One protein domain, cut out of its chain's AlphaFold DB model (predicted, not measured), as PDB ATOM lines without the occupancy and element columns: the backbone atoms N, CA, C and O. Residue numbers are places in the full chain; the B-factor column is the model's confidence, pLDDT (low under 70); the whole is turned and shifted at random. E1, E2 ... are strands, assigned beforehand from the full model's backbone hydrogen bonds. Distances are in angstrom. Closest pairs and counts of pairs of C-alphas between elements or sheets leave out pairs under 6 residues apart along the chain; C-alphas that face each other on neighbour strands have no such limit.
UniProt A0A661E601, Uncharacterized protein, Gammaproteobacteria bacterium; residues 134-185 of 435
ATOM      1  N   SER A 134     141.416 -92.097 341.149       95.25
ATOM      2  CA  SER A 134     140.974 -91.822 339.779       95.25
ATOM      3  C   SER A 134     140.009 -92.908 339.293       95.25
ATOM      4  O   SER A 134     140.057 -94.049 339.751       95.25
ATOM      5  N   THR A 135     139.159 -92.576 338.317       92.44
ATOM      6  CA  THR A 135     138.250 -93.536 337.672       92.44
ATOM      7  C   THR A 135     139.003 -94.773 337.176       92.44
ATOM      8  O   THR A 135     140.041 -94.656 336.525       92.44
ATOM      9  N   GLY A 136     138.466 -95.956 337.484       88.62
ATOM     10  CA  GLY A 136     139.057 -97.245 337.116       88.62
ATOM     11  C   GLY A 136     140.138 -97.752 338.073       88.62
ATOM     12  O   GLY A 136     140.628 -98.860 337.881       88.62
ATOM     13  N   GLN A 137     140.512 -96.987 339.105       95.06
ATOM     14  CA  GLN A 137     141.347 -97.504 340.187       95.06
ATOM     15  C   GLN A 137     140.506 -98.293 341.194       95.06
ATOM     16  O   GLN A 137     139.337 -97.991 341.426       95.06
ATOM     17  N   VAL A 138     141.128 -99.288 341.817       93.56
ATOM     18  CA  VAL A 138     140.555-100.072 342.912       93.56
ATOM     19  C   VAL A 138     141.385 -99.870 344.170       93.56
ATOM     20  O   VAL A 138     142.585 -99.604 344.096       93.56
ATOM     21  N   MET A 139     140.749 -99.979 345.332       94.12
ATOM     22  CA  MET A 139     141.440 -99.888 346.610       94.12
ATOM     23  C   MET A 139     142.020-101.256 346.980       94.12
ATOM     24  O   MET A 139     141.295-102.248 347.032       94.12
ATOM     25  N   GLN A 140     143.327-101.318 347.217       93.25
ATOM     26  CA  GLN A 140     144.055-102.533 347.569       93.25
ATOM     27  C   GLN A 140     144.722-102.364 348.938       93.25
ATOM     28  O   GLN A 140     145.252-101.299 349.245       93.25
ATOM     29  N   LYS A 141     144.721-103.423 349.757       93.06
ATOM     30  CA  LYS A 141     145.495-103.452 351.005       93.06
ATOM     31  C   LYS A 141     146.992-103.501 350.686       93.06
ATOM     32  O   LYS A 141     147.420-104.338 349.888       93.06
ATOM     33  N   VAL A 142     147.756-102.594 351.288       91.38
ATOM     34  CA  VAL A 142     149.202-102.465 351.049       91.38
ATOM     35  C   VAL A 142     149.962-103.578 351.769       91.38
ATOM     36  O   VAL A 142     150.863-104.189 351.196       91.38
ATOM     37  N   ASP A 143     149.574-103.875 353.008       91.75
ATOM     38  CA  ASP A 143     150.195-104.894 353.856       91.75
ATOM     39  C   ASP A 143     149.167-105.540 354.802       91.75
ATOM     40  O   ASP A 143     148.016-105.720 354.417       91.75
ATOM     41  N   GLU A 144     149.575-105.990 355.989       93.00
ATOM     42  CA  GLU A 144     148.690-106.612 356.981       93.00
ATOM     43  C   GLU A 144     148.082-105.589 357.957       93.00
ATOM     44  O   GLU A 144     147.071-105.905 358.588       93.00
ATOM     45  N   ASP A 145     148.609-104.361 358.021       88.25
ATOM     46  CA  ASP A 145     148.191-103.348 358.990       88.25
ATOM     47  C   ASP A 145     146.764-102.853 358.706       88.25
ATOM     48  O   ASP A 145     146.292-102.781 357.565       88.25
ATOM     49  N   ASP A 146     146.028-102.538 359.770       85.25
ATOM     50  CA  ASP A 146     144.651-102.067 359.647       85.25
ATOM     51  C   ASP A 146     144.600-100.700 358.963       85.25
ATOM     52  O   ASP A 146     145.385 -99.800 359.257       85.25
ATOM     53  N   PHE A 147     143.646-100.557 358.039       82.81
ATOM     54  CA  PHE A 147     143.407 -99.339 357.257       82.81
ATOM     55  C   PHE A 147     144.568 -98.893 356.350       82.81
ATOM     56  O   PHE A 147     144.454 -97.842 355.725       82.81
ATOM     57  N   ASN A 148     145.641 -99.681 356.205       89.44
ATOM     58  CA  ASN A 148     146.715 -99.379 355.261       89.44
ATOM     59  C   ASN A 148     146.353 -99.845 353.842       89.44
ATOM     60  O   ASN A 148     146.563-100.999 353.450       89.44
ATOM     61  N   VAL A 149     145.746 -98.942 353.077       92.56
ATOM     62  CA  VAL A 149     145.247 -99.200 351.724       92.56
ATOM     63  C   VAL A 149     145.740 -98.141 350.739       92.56
ATOM     64  O   VAL A 149     145.978 -96.990 351.099       92.56
ATOM     65  N   GLU A 150     145.850 -98.512 349.468       94.25
ATOM     66  CA  GLU A 150     146.226 -97.610 348.381       94.25
ATOM     67  C   GLU A 150     145.307 -97.779 347.165       94.25
ATOM     68  O   GLU A 150     144.676 -98.820 346.974       94.25
ATOM     69  N   TRP A 151     145.227 -96.744 346.326       95.31
ATOM     70  CA  TRP A 151     144.545 -96.826 345.036       95.31
ATOM     71  C   TRP A 151     145.494 -97.382 343.984       95.31
ATOM     72  O   TRP A 151     146.480 -96.737 343.624       95.31
ATOM     73  N   VAL A 152     145.167 -98.550 343.444       93.94
ATOM     74  CA  VAL A 152     145.919 -99.177 342.358       93.94
ATOM     75  C   VAL A 152     145.099 -99.168 341.081       93.94
ATOM     76  O   VAL A 152     143.882 -99.347 341.095       93.94
ATOM     77  N   SER A 153     145.764 -98.988 339.945       93.31
ATOM     78  CA  SER A 153     145.164 -99.373 338.671       93.31
ATOM     79  C   SER A 153     145.204-100.900 338.600       93.31
ATOM     80  O   SER A 153     146.305-101.460 338.625       93.31
ATOM     81  N   PRO A 154     144.053-101.594 338.564       85.69
ATOM     82  CA  PRO A 154     144.056-103.038 338.413       85.69
ATOM     83  C   PRO A 154     144.801-103.384 337.124       85.69
ATOM     84  O   PRO A 154     144.587-102.758 336.085       85.69
ATOM     85  N   GLN A 155     145.706-104.362 337.193       78.19
ATOM     86  CA  GLN A 155     146.278-104.913 335.971       78.19
ATOM     87  C   GLN A 155     145.149-105.574 335.193       78.19
ATOM     88  O   GLN A 155     144.568-106.558 335.656       78.19
ATOM     89  N   THR A 156     144.833-105.017 334.033       75.62
ATOM     90  CA  THR A 156     143.911-105.644 333.103       75.62
ATOM     91  C   THR A 156     144.604-106.848 332.472       75.62
ATOM     92  O   THR A 156     145.819-106.857 332.249       75.62
ATOM     93  N   ILE A 157     143.830-107.905 332.225       75.88
ATOM     94  CA  ILE A 157     144.217-108.883 331.207       75.88
ATOM     95  C   ILE A 157     144.357-108.073 329.911       75.88
ATOM     96  O   ILE A 157     143.468-107.255 329.680       75.88
ATOM     97  N   PRO A 158     145.435-108.239 329.119       75.69
ATOM     98  CA  PRO A 158     145.576-107.516 327.864       75.69
ATOM     99  C   PRO A 158     144.279-107.622 327.070       75.69
ATOM    100  O   PRO A 158     143.773-108.729 326.855       75.69
ATOM    101  N   ASP A 159     143.715-106.475 326.714       71.31
ATOM    102  CA  ASP A 159     142.488-106.412 325.941       71.31
ATOM    103  C   ASP A 159     142.769-107.168 324.634       71.31
ATOM    104  O   ASP A 159     143.644-106.770 323.869       71.31
ATOM    105  N   GLY A 160     142.077-108.286 324.388       69.94
ATOM    106  CA  GLY A 160     142.251-109.086 323.163       69.94
ATOM    107  C   GLY A 160     141.730-108.381 321.901       69.94
ATOM    108  O   GLY A 160     141.525-109.014 320.866       69.94
ATOM    109  N   ASP A 161     141.457-107.077 321.992       64.44
ATOM    110  CA  ASP A 161     140.912-106.238 320.933       64.44
ATOM    111  C   ASP A 161     141.985-106.000 319.863       64.44
ATOM    112  O   ASP A 161     142.747-105.033 319.879       64.44
ATOM    113  N   GLY A 162     142.037-106.926 318.912       69.56
ATOM    114  CA  GLY A 162     142.982-106.924 317.799       69.56
ATOM    115  C   GLY A 162     143.527-108.307 317.467       69.56
ATOM    116  O   GLY A 162     144.045-108.492 316.364       69.56
ATOM    117  N   ASP A 163     143.365-109.275 318.372       75.69
ATOM    118  CA  ASP A 163     143.856-110.628 318.161       75.69
ATOM    119  C   ASP A 163     142.851-111.465 317.344       75.69
ATOM    120  O   ASP A 163     141.637-111.405 317.572       75.69
ATOM    121  N   PRO A 164     143.315-112.236 316.343       76.19
ATOM    122  CA  PRO A 164     142.463-113.137 315.576       76.19
ATOM    123  C   PRO A 164     141.751-114.179 316.456       76.19
ATOM    124  O   PRO A 164     142.243-114.592 317.506       76.19
ATOM    125  N   ILE A 165     140.610-114.687 315.976       77.00
ATOM    126  CA  ILE A 165     139.999-115.908 316.527       77.00
ATOM    127  C   ILE A 165     141.054-117.027 316.518       77.00
ATOM    128  O   ILE A 165     141.738-117.207 315.514       77.00
ATOM    129  N   GLY A 166     141.161-117.777 317.619       78.81
ATOM    130  CA  GLY A 166     142.140-118.861 317.775       78.81
ATOM    131  C   GLY A 166     143.309-118.530 318.703       78.81
ATOM    132  O   GLY A 166     144.220-119.336 318.835       78.81
ATOM    133  N   TYR A 167     143.295-117.380 319.372       84.62
ATOM    134  CA  TYR A 167     144.294-117.033 320.381       84.62
ATOM    135  C   TYR A 167     143.803-117.435 321.777       84.62
ATOM    136  O   TYR A 167     142.610-117.381 322.078       84.62
ATOM    137  N   ALA A 168     144.727-117.840 322.642       83.81
ATOM    138  CA  ALA A 168     144.468-118.094 324.051       83.81
ATOM    139  C   ALA A 168     145.475-117.347 324.915       83.81
ATOM    140  O   ALA A 168     146.616-117.091 324.521       83.81
ATOM    141  N   LEU A 169     145.045-117.034 326.133       86.94
ATOM    142  CA  LEU A 169     145.897-116.397 327.113       86.94
ATOM    143  C   LEU A 169     146.981-117.387 327.568       86.94
ATOM    144  O   LEU A 169     146.705-118.368 328.262       86.94
ATOM    145  N   ARG A 170     148.230-117.132 327.184       85.25
ATOM    146  CA  ARG A 170     149.383-117.954 327.542       85.25
ATOM    147  C   ARG A 170     150.203-117.258 328.611       85.25
ATOM    148  O   ARG A 170     150.565-116.090 328.493       85.25
ATOM    149  N   LYS A 171     150.574-118.006 329.647       84.94
ATOM    150  CA  LYS A 171     151.547-117.538 330.635       84.94
ATOM    151  C   LYS A 171     152.927-117.451 329.979       84.94
ATOM    152  O   LYS A 171     153.448-118.459 329.509       84.94
ATOM    153  N   THR A 172     153.515-116.261 329.918       82.62
ATOM    154  CA  THR A 172     154.762-116.034 329.164       82.62
ATOM    155  C   THR A 172     156.019-116.343 329.969       82.62
ATOM    156  O   THR A 172     157.060-116.645 329.388       82.62
ATOM    157  N   ASN A 173     155.954-116.301 331.304       84.94
ATOM    158  CA  ASN A 173     157.031-116.757 332.186       84.94
ATOM    159  C   ASN A 173     156.513-117.143 333.584       84.94
ATOM    160  O   ASN A 173     155.316-117.141 333.848       84.94
ATOM    161  N   SER A 174     157.412-117.497 334.504       86.88
ATOM    162  CA  SER A 174     157.048-117.921 335.863       86.88
ATOM    163  C   SER A 174     156.532-116.797 336.769       86.88
ATOM    164  O   SER A 174     155.986-117.103 337.831       86.88
ATOM    165  N   ALA A 175     156.668-115.524 336.378       81.88
ATOM    166  CA  ALA A 175     156.194-114.413 337.189       81.88
ATOM    167  C   ALA A 175     154.669-114.472 337.356       81.88
ATOM    168  O   ALA A 175     153.924-114.923 336.477       81.88
ATOM    169  N   ALA A 176     154.193-114.024 338.517       76.12
ATOM    170  CA  ALA A 176     152.767-113.859 338.733       76.12
ATOM    171  C   ALA A 176     152.232-112.832 337.725       76.12
ATOM    172  O   ALA A 176     152.825-111.771 337.555       76.12
ATOM    173  N   ARG A 177     151.100-113.158 337.093       75.62
ATOM    174  CA  ARG A 177     150.345-112.242 336.223       75.62
ATOM    175  C   ARG A 177     151.029-111.834 334.913       75.62
ATOM    176  O   ARG A 177     150.597-110.871 334.295       75.62
ATOM    177  N   ASN A 178     152.045-112.568 334.456       81.88
ATOM    178  CA  ASN A 178     152.608-112.339 333.128       81.88
ATOM    179  C   ASN A 178     151.935-113.238 332.084       81.88
ATOM    180  O   ASN A 178     152.250-114.428 331.964       81.88
ATOM    181  N   TYR A 179     150.982-112.652 331.369       85.19
ATOM    182  CA  TYR A 179     150.162-113.309 330.365       85.19
ATOM    183  C   TYR A 179     150.207-112.521 329.063       85.19
ATOM    184  O   TYR A 179     150.306-111.298 329.087       85.19
ATOM    185  N   ASP A 180     150.119-113.230 327.948       85.62
ATOM    186  CA  ASP A 180     150.014-112.638 326.619       85.62
ATOM    187  C   ASP A 180     149.081-113.492 325.763       85.62
ATOM    188  O   ASP A 180     148.971-114.705 325.989       85.62
ATOM    189  N   TRP A 181     148.407-112.877 324.800       84.12
ATOM    190  CA  TRP A 181     147.631-113.626 323.823       84.12
ATOM    191  C   TRP A 181     148.601-114.317 322.873       84.12
ATOM    192  O   TRP A 181     149.448-113.696 322.236       84.12
ATOM    193  N   ALA A 182     148.510-115.638 322.803       83.25
ATOM    194  CA  ALA A 182     149.291-116.431 321.872       83.25
ATOM    195  C   ALA A 182     148.345-117.220 320.981       83.25
ATOM    196  O   ALA A 182     147.314-117.710 321.444       83.25
ATOM    197  N   GLU A 183     148.725-117.366 319.715       84.00
ATOM    198  CA  GLU A 183     148.042-118.259 318.791       84.00
ATOM    199  C   GLU A 183     148.004-119.664 319.405       84.00
ATOM    200  O   GLU A 183     149.033-120.220 319.811       84.00
ATOM    201  N   VAL A 184     146.803-120.222 319.524       81.81
ATOM    202  CA  VAL A 184     146.639-121.640 319.810       81.81
ATOM    203  C   VAL A 184     146.970-122.340 318.511       81.81
ATOM    204  O   VAL A 184     146.199-122.276 317.558       81.81
ATOM    205  N   TYR A 185     148.127-122.994 318.464       71.94
ATOM    206  CA  TYR A 185     148.428-123.878 317.352       71.94
ATOM    207  C   TYR A 185     147.325-124.933 317.285       71.94
ATOM    208  O   TYR A 185     147.174-125.745 318.202       71.94
TER     209      TYR A 185
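AT A GLANCE: This is residues 134 to 185 of the 435 residues of an uncharacterized protein of Gammaproteobacteria bacterium (UniProt A0A661E601). With little regular structure, this is two small separate hairpins, E1 with E2 and E3 with E4, joined by a long unnamed stretch, residues 153 to 166. The 52 printed residues hold four named strands, E1 to E4 in chain order, and no named helix; each sheet is one antiparallel pair. The class is all strand, with 18 of 52 residues in named elements. The whole is extended, radius of gyration of the C-alphas 15.6 A, and flat, spanning 48 by 28 by 9 A.

HOW THE PARTS SIT: E3, residues 167 to 171, and E4, residues 179 to 183, form an antiparallel hairpin; N 170 and O 180 are 2.8 A apart, within hydrogen-bond range. E1, residues 138 to 141, and E2, residues 149 to 152, form the other antiparallel hairpin, with N 138 and O 152 within range at 2.8 A. E2 and E3 are apart.

IN THESE COORDINATES: E3 measures 12.6 A and E4 12.8 A; E1 measures 10.1 A and E2 9.4 A. E1 begins at C-alpha 138 (140.555, -100.072, 342.912); E4 ends at C-alpha 183 (148.042, -118.259, 318.791).

THE WHOLE: The farthest C-alphas, of Asp 146 and Tyr 185, are 47.7 A apart. The printed part has no cut. The E2 to E3 link is long. Residues 160 to 162 have pLDDT under 70.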